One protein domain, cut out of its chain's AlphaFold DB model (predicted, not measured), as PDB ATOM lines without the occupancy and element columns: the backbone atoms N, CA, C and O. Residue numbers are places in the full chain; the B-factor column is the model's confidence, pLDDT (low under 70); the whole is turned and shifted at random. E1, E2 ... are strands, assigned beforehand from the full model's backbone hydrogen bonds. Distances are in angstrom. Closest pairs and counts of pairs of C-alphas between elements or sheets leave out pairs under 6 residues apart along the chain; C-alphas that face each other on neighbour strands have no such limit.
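This is residues 72 to 127 of the 1148 residues of an uncharacterized protein of Planoprotostelium fungivorum (UniProt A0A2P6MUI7). Three small two-stranded hairpins follow one another in a row, E1 with E2, then E3 with E4 in the middle, then E5 with E6, and the single strand E7 ends the row beyond E5. The row makes the longest axis of a thin body, 35 by 21 by 12 A along its three main axes, only just flat. The printed part has 56 residues with seven named strands, E1 to E7 in order along the chain, and no named helix; the class is all strand. Its three sheets, E1 - E2, E3 - E4 and E5 - E6, are antiparallel, and E7 pairs with no named strand. The whole is compact, with a radius of gyration of the C-alphas of 10.8 A.

Find C-alpha 91 at (-27.514, 50.311, -22.962); from there E3 runs over residues 91 to 95, 12.6 A long. E4, residues 102 to 106, spans 12.9 A. Look back to C-alpha 74 at (-19.925, 46.445, -27.714), where E1 begins; it takes residues 74 to 78, 12.1 A, and E2 takes residues 82 to 86, 12.5 A. Further on come E5, residues 110 to 112, and E6, residues 115 to 117. E7, residues 122 to 125, is 9.6 A long and ends at C-alpha 125, (-47.138, 38.443, -24.018).

Begin with the hairpin of E3 and E4, antiparallel at 145 degrees: N 92 and O 105 are 2.8 A apart, within hydrogen-bond range, and so are N 103 and O 94, at 2.9 A. Look next at the hairpin of E1 and E2, antiparallel at 148 degrees, where N 76 and O 84 are within hydrogen-bond range at 2.8 A. The closest C-alphas of E1 and E4 are those of Asp 78 and Tyr 103, 4.3 A apart; those of E1 and E3 are Cys 76 and Cys 93, 5.2 A. In the hairpin of E5 and E6, antiparallel at 136 degrees, N 110 and O 117 are within hydrogen-bond range at 2.9 A. The closest C-alphas of E3 and E5 are those of Ala 94 and Arg 110, 5.3 A, and those of E4 and E6 are Cys 105 and Cys 116, 5.6 A. E3 and E6 are only just apart, at 8.2 A. Last, the closest C-alphas of E5 and E7 are those of Cys 112 and Cys 124, 5.5 A, while E6 and E7 meet only through their link. E1 and E5 are apart.

The two C-alphas farthest apart are those of Ala 72 and Gln 126, 35.9 A. The printed part has no cut. The link from E3 to E4 is short, the other five are tight. Mean pLDDT of the printed part is 80.4; look for values under 70 at residues 72 to 73, 88, 115, 121 to 122 and 127.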
ATOM      1  N   ALA A  72     -13.629  49.719 -27.985       57.09
ATOM      2  CA  ALA A  72     -13.980  49.507 -26.575       57.09
ATOM      3  C   ALA A  72     -15.503  49.421 -26.323       57.09
ATOM      4  O   ALA A  72     -15.923  49.038 -25.233       57.09
ATOM      5  N   ALA A  73     -16.331  49.775 -27.312       66.31
ATOM      6  CA  ALA A  73     -17.780  49.601 -27.261       66.31
ATOM      7  C   ALA A  73     -18.180  48.176 -27.690       66.31
ATOM      8  O   ALA A  73     -17.457  47.505 -28.425       66.31
ATOM      9  N   GLN A  74     -19.346  47.708 -27.247       80.31
ATOM     10  CA  GLN A  74     -19.925  46.445 -27.714       80.31
ATOM     11  C   GLN A  74     -20.734  46.665 -28.991       80.31
ATOM     12  O   GLN A  74     -21.291  47.740 -29.189       80.31
ATOM     13  N   CYS A  75     -20.849  45.643 -29.832       85.44
ATOM     14  CA  CYS A  75     -21.776  45.633 -30.955       85.44
ATOM     15  C   CYS A  75     -23.126  45.017 -30.546       85.44
ATOM     16  O   CYS A  75     -23.173  44.029 -29.814       85.44
ATOM     17  N   CYS A  76     -24.226  45.577 -31.048       87.44
ATOM     18  CA  CYS A  76     -25.555  44.979 -31.029       87.44
ATOM     19  C   CYS A  76     -26.073  44.808 -32.460       87.44
ATOM     20  O   CYS A  76     -26.108  45.774 -33.221       87.44
ATOM     21  N   ALA A  77     -26.496  43.595 -32.820       84.12
ATOM     22  CA  ALA A  77     -27.175  43.324 -34.084       84.12
ATOM     23  C   ALA A  77     -28.654  43.716 -33.940       84.12
ATOM     24  O   ALA A  77     -29.510  42.871 -33.666       84.12
ATOM     25  N   ASP A  78     -28.937  45.015 -34.032       87.25
ATOM     26  CA  ASP A  78     -30.281  45.552 -33.862       87.25
ATOM     27  C   ASP A  78     -31.142  45.240 -35.091       87.25
ATOM     28  O   ASP A  78     -30.846  45.642 -36.215       87.25
ATOM     29  N   SER A  79     -32.240  44.522 -34.883       81.69
ATOM     30  CA  SER A  79     -33.043  43.972 -35.975       81.69
ATOM     31  C   SER A  79     -34.022  44.957 -36.626       81.69
ATOM     32  O   SER A  79     -34.842  44.536 -37.446       81.69
ATOM     33  N   SER A  80     -33.951  46.252 -36.296       75.50
ATOM     34  CA  SER A  80     -34.555  47.337 -37.084       75.50
ATOM     35  C   SER A  80     -33.539  48.369 -37.595       75.50
ATOM     36  O   SER A  80     -33.870  49.125 -38.508       75.50
ATOM     37  N   ARG A  81     -32.312  48.405 -37.049       74.50
ATOM     38  CA  ARG A  81     -31.292  49.440 -37.328       74.50
ATOM     39  C   ARG A  81     -29.930  48.910 -37.810       74.50
ATOM     40  O   ARG A  81     -29.068  49.720 -38.146       74.50
ATOM     41  N   GLY A  82     -29.733  47.595 -37.873       76.88
ATOM     42  CA  GLY A  82     -28.471  46.952 -38.255       76.88
ATOM     43  C   GLY A  82     -27.459  46.857 -37.106       76.88
ATOM     44  O   GLY A  82     -27.794  47.008 -35.931       76.88
ATOM     45  N   ALA A  83     -26.194  46.585 -37.431       82.69
ATOM     46  CA  ALA A  83     -25.121  46.506 -36.439       82.69
ATOM     47  C   ALA A  83     -24.787  47.892 -35.839       82.69
ATOM     48  O   ALA A  83     -24.249  48.761 -36.524       82.69
ATOM     49  N   LEU A  84     -25.070  48.084 -34.546       82.50
ATOM     50  CA  LEU A  84     -24.844  49.329 -33.801       82.50
ATOM     51  C   LEU A  84     -23.819  49.142 -32.674       82.50
ATOM     52  O   LEU A  84     -23.931  48.215 -31.875       82.50
ATOM     53  N   CYS A  85     -22.865  50.065 -32.548       85.19
ATOM     54  CA  CYS A  85     -21.933  50.101 -31.417       85.19
ATOM     55  C   CYS A  85     -22.542  50.834 -30.207       85.19
ATOM     56  O   CYS A  85     -23.111  51.914 -30.365       85.19
ATOM     57  N   TYR A  86     -22.392  50.289 -28.995       84.50
ATOM     58  CA  TYR A  86     -22.953  50.844 -27.760       84.50
ATOM     59  C   TYR A  86     -22.024  50.705 -26.541       84.50
ATOM     60  O   TYR A  86     -21.212  49.783 -26.440       84.50
ATOM     61  N   SER A  87     -22.169  51.621 -25.579       78.50
ATOM     62  CA  SER A  87     -21.424  51.586 -24.314       78.50
ATOM     63  C   SER A  87     -22.157  50.755 -23.257       78.50
ATOM     64  O   SER A  87     -23.337  50.997 -22.974       78.50
ATOM     65  N   GLN A  88     -21.463  49.790 -22.645       66.06
ATOM     66  CA  GLN A  88     -22.001  49.035 -21.513       66.06
ATOM     67  C   GLN A  88     -22.194  49.957 -20.302       66.06
ATOM     68  O   GLN A  88     -21.297  50.704 -19.922       66.06
ATOM     69  N   GLY A  89     -23.381  49.889 -19.694       70.69
ATOM     70  CA  GLY A  89     -23.762  50.680 -18.519       70.69
ATOM     71  C   GLY A  89     -24.931  51.632 -18.771       70.69
ATOM     72  O   GLY A  89     -25.724  51.836 -17.864       70.69
ATOM     73  N   GLN A  90     -25.087  52.154 -19.995       71.06
ATOM     74  CA  GLN A  90     -26.285  52.913 -20.399       71.06
ATOM     75  C   GLN A  90     -27.248  52.095 -21.267       71.06
ATOM     76  O   GLN A  90     -28.454  52.321 -21.220       71.06
ATOM     77  N   TYR A  91     -26.731  51.130 -22.035       84.94
ATOM     78  CA  TYR A  91     -27.514  50.311 -22.962       84.94
ATOM     79  C   TYR A  91     -27.134  48.827 -22.867       84.94
ATOM     80  O   TYR A  91     -26.053  48.475 -22.384       84.94
ATOM     81  N   ASN A  92     -28.024  47.956 -23.337       90.50
ATOM     82  CA  ASN A  92     -27.822  46.527 -23.545       90.50
ATOM     83  C   ASN A  92     -28.372  46.100 -24.916       90.50
ATOM     84  O   ASN A  92     -29.359  46.645 -25.408       90.50
ATOM     85  N   CYS A  93     -27.758  45.086 -25.526       90.00
ATOM     86  CA  CYS A  93     -28.374  44.382 -26.644       90.00
ATOM     87  C   CYS A  93     -29.394  43.387 -26.076       90.00
ATOM     88  O   CYS A  93     -29.023  42.309 -25.611       90.00
ATOM     89  N   ALA A  94     -30.659  43.792 -26.009       89.62
ATOM     90  CA  ALA A  94     -31.735  42.983 -25.461       89.62
ATOM     91  C   ALA A  94     -32.260  42.013 -26.524       89.62
ATOM     92  O   ALA A  94     -32.573  42.419 -27.644       89.62
ATOM     93  N   THR A  95     -32.397  40.737 -26.168       90.44
ATOM     94  CA  THR A  95     -33.201  39.795 -26.952       90.44
ATOM     95  C   THR A  95     -34.683  40.108 -26.748       90.44
ATOM     96  O   THR A  95     -35.103  40.469 -25.648       90.44
ATOM     97  N   ASP A  96     -35.460  39.989 -27.817       89.00
ATOM     98  CA  ASP A  96     -36.894  40.221 -27.832       89.00
ATOM     99  C   ASP A  96     -37.681  39.012 -27.339       89.00
ATOM    100  O   ASP A  96     -37.525  37.894 -27.835       89.00
ATOM    101  N   ASP A  97     -38.583  39.262 -26.403       85.56
ATOM    102  CA  ASP A  97     -39.319  38.226 -25.690       85.56
ATOM    103  C   ASP A  97     -40.509  37.663 -26.483       85.56
ATOM    104  O   ASP A  97     -41.100  36.664 -26.074       85.56
ATOM    105  N   ASN A  98     -40.850  38.271 -27.626       84.31
ATOM    106  CA  ASN A  98     -41.846  37.752 -28.561       84.31
ATOM    107  C   ASN A  98     -41.214  37.150 -29.819       84.31
ATOM    108  O   ASN A  98     -41.608  36.066 -30.243       84.31
ATOM    109  N   ASN A  99     -40.267  37.857 -30.445       81.38
ATOM    110  CA  ASN A  99     -39.739  37.475 -31.759       81.38
ATOM    111  C   ASN A  99     -38.299  36.920 -31.741       81.38
ATOM    112  O   ASN A  99     -37.800  36.514 -32.790       81.38
ATOM    113  N   GLY A 100     -37.643  36.868 -30.576       82.31
ATOM    114  CA  GLY A 100     -36.319  36.264 -30.382       82.31
ATOM    115  C   GLY A 100     -35.145  37.023 -31.011       82.31
ATOM    116  O   GLY A 100     -34.012  36.547 -30.942       82.31
ATOM    117  N   LYS A 101     -35.385  38.183 -31.633       86.12
ATOM    118  CA  LYS A 101     -34.353  39.003 -32.282       86.12
ATOM    119  C   LYS A 101     -33.692  39.969 -31.303       86.12
ATOM    120  O   LYS A 101     -34.273  40.308 -30.282       86.12
ATOM    121  N   THR A 102     -32.496  40.455 -31.617       87.88
ATOM    122  CA  THR A 102     -31.817  41.474 -30.800       87.88
ATOM    123  C   THR A 102     -32.207  42.901 -31.182       87.88
ATOM    124  O   THR A 102     -32.317  43.224 -32.365       87.88
ATOM    125  N   TYR A 103     -32.363  43.761 -30.173       86.38
ATOM    126  CA  TYR A 103     -32.575  45.206 -30.293       86.38
ATOM    127  C   TYR A 103     -31.748  45.954 -29.236       86.38
ATOM    128  O   TYR A 103     -31.544  45.465 -28.123       86.38
ATOM    129  N   LEU A 104     -31.252  47.146 -29.568       91.31
ATOM    130  CA  LEU A 104     -30.473  47.978 -28.651       91.31
ATOM    131  C   LEU A 104     -31.402  48.796 -27.743       91.31
ATOM    132  O   LEU A 104     -32.050  49.744 -28.201       91.31
ATOM    133  N   CYS A 105     -31.413  48.446 -26.456       85.81
ATOM    134  CA  CYS A 105     -32.296  48.991 -25.428       85.81
ATOM    135  C   CYS A 105     -31.523  49.652 -24.266       85.81
ATOM    136  O   CYS A 105     -30.321  49.423 -24.121       85.81
ATOM    137  N   PRO A 106     -32.164  50.501 -23.436       86.94
ATOM    138  CA  PRO A 106     -31.557  51.038 -22.215       86.94
ATOM    139  C   PRO A 106     -31.205  49.937 -21.205       86.94
ATOM    140  O   PRO A 106     -31.935  48.957 -21.056       86.94
ATOM    141  N   SER A 107     -30.111  50.101 -20.460       84.25
ATOM    142  CA  SER A 107     -29.629  49.077 -19.524       84.25
ATOM    143  C   SER A 107     -30.703  48.646 -18.514       84.25
ATOM    144  O   SER A 107     -31.409  49.486 -17.958       84.25
ATOM    145  N   ASN A 108     -30.763  47.340 -18.238       82.06
ATOM    146  CA  ASN A 108     -31.761  46.662 -17.395       82.06
ATOM    147  C   ASN A 108     -33.185  46.551 -17.986       82.06
ATOM    148  O   ASN A 108     -34.064  46.016 -17.316       82.06
ATOM    149  N   THR A 109     -33.413  46.967 -19.239       83.56
ATOM    150  CA  THR A 109     -34.677  46.709 -19.959       83.56
ATOM    151  C   THR A 109     -34.583  45.482 -20.881       83.56
ATOM    152  O   THR A 109     -33.486  45.034 -21.236       83.56
ATOM    153  N   ARG A 110     -35.739  44.906 -21.239       88.19
ATOM    154  CA  ARG A 110     -35.914  43.839 -22.252       88.19
ATOM    155  C   ARG A 110     -36.644  44.401 -23.477       88.19
ATOM    156  O   ARG A 110     -37.097  45.539 -23.425       88.19
ATOM    157  N   SER A 111     -36.776  43.635 -24.560       88.31
ATOM    158  CA  SER A 111     -37.536  44.044 -25.755       88.31
ATOM    159  C   SER A 111     -38.811  43.210 -25.933       88.31
ATOM    160  O   SER A 111     -38.820  42.015 -25.647       88.31
ATOM    161  N   CYS A 112     -39.885  43.834 -26.417       83.25
ATOM    162  CA  CYS A 112     -41.123  43.174 -26.824       83.25
ATOM    163  C   CYS A 112     -41.573  43.705 -28.190       83.25
ATOM    164  O   CYS A 112     -41.934  44.873 -28.321       83.25
ATOM    165  N   ASN A 113     -41.510  42.854 -29.214       84.88
ATOM    166  CA  ASN A 113     -41.700  43.211 -30.620       84.88
ATOM    167  C   ASN A 113     -40.908  44.460 -31.093       84.88
ATOM    168  O   ASN A 113     -41.387  45.236 -31.920       84.88
ATOM    169  N   GLY A 114     -39.697  44.656 -30.565       73.88
ATOM    170  CA  GLY A 114     -38.815  45.801 -30.831       73.88
ATOM    171  C   GLY A 114     -38.999  47.016 -29.909       73.88
ATOM    172  O   GLY A 114     -38.268  47.995 -30.060       73.88
ATOM    173  N   ALA A 115     -39.942  46.984 -28.959       69.56
ATOM    174  CA  ALA A 115     -40.139  48.038 -27.963       69.56
ATOM    175  C   ALA A 115     -39.466  47.686 -26.624       69.56
ATOM    176  O   ALA A 115     -39.758  46.651 -26.024       69.56
ATOM    177  N   CYS A 116     -38.584  48.561 -26.137       82.44
ATOM    178  CA  CYS A 116     -37.846  48.351 -24.889       82.44
ATOM    179  C   CYS A 116     -38.720  48.603 -23.646       82.44
ATOM    180  O   CYS A 116     -39.423  49.613 -23.583       82.44
ATOM    181  N   TYR A 117     -38.653  47.724 -22.641       80.06
ATOM    182  CA  TYR A 117     -39.524  47.757 -21.462       80.06
ATOM    183  C   TYR A 117     -38.837  47.291 -20.166       80.06
ATOM    184  O   TYR A 117     -37.931  46.458 -20.187       80.06
ATOM    185  N   ASP A 118     -39.294  47.797 -19.019       83.44
ATOM    186  CA  ASP A 118     -38.822  47.359 -17.698       83.44
ATOM    187  C   ASP A 118     -39.508  46.042 -17.260       83.44
ATOM    188  O   ASP A 118     -40.719  46.047 -16.998       83.44
ATOM    189  N   PRO A 119     -38.763  44.925 -17.122       76.56
ATOM    190  CA  PRO A 119     -39.313  43.625 -16.739       76.56
ATOM    191  C   PRO A 119     -39.761  43.518 -15.273       76.56
ATOM    192  O   PRO A 119     -40.284  42.478 -14.878       76.56
ATOM    193  N   ASN A 120     -39.557  44.554 -14.451       75.06
ATOM    194  CA  ASN A 120     -40.098  44.605 -13.091       75.06
ATOM    195  C   ASN A 120     -41.563  45.073 -13.060       75.06
ATOM    196  O   ASN A 120     -42.291  44.725 -12.131       75.06
ATOM    197  N   ASN A 121     -41.984  45.852 -14.061       60.50
ATOM    198  CA  ASN A 121     -43.304  46.486 -14.127       60.50
ATOM    199  C   ASN A 121     -44.203  45.903 -15.231       60.50
ATOM    200  O   ASN A 121     -45.427  45.908 -15.099       60.50
ATOM    201  N   TYR A 122     -43.614  45.358 -16.298       68.06
ATOM    202  CA  TYR A 122     -44.333  44.775 -17.434       68.06
ATOM    203  C   TYR A 122     -43.760  43.403 -17.803       68.06
ATOM    204  O   TYR A 122     -42.678  43.019 -17.364       68.06
ATOM    205  N   GLN A 123     -44.483  42.663 -18.636       77.94
ATOM    206  CA  GLN A 123     -44.037  41.425 -19.269       77.94
ATOM    207  C   GLN A 123     -44.530  41.387 -20.720       77.94
ATOM    208  O   GLN A 123     -45.634  41.843 -21.021       77.94
ATOM    209  N   CYS A 124     -43.723  40.835 -21.623       76.50
ATOM    210  CA  CYS A 124     -44.129  40.619 -23.005       76.50
ATOM    211  C   CYS A 124     -45.047  39.392 -23.108       76.50
ATOM    212  O   CYS A 124     -44.697  38.307 -22.642       76.50
ATOM    213  N   SER A 125     -46.212  39.541 -23.735       73.31
ATOM    214  CA  SER A 125     -47.138  38.443 -24.018       73.31
ATOM    215  C   SER A 125     -47.695  38.586 -25.431       73.31
ATOM    216  O   SER A 125     -48.344  39.581 -25.751       73.31
ATOM    217  N   GLN A 126     -47.396  37.614 -26.301       76.56
ATOM    218  CA  GLN A 126     -47.804  37.605 -27.717       76.56
ATOM    219  C   GLN A 126     -47.506  38.934 -28.452       76.56
ATOM    220  O   GLN A 126     -48.330  39.444 -29.208       76.56
ATOM    221  N   GLY A 127     -46.341  39.534 -28.179       65.19
ATOM    222  CA  GLY A 127     -45.888  40.783 -28.805       65.19
ATOM    223  C   GLY A 127     -46.455  42.066 -28.202       65.19
ATOM    224  O   GLY A 127     -46.114  43.144 -28.678       65.19
TER     225      GLY A 127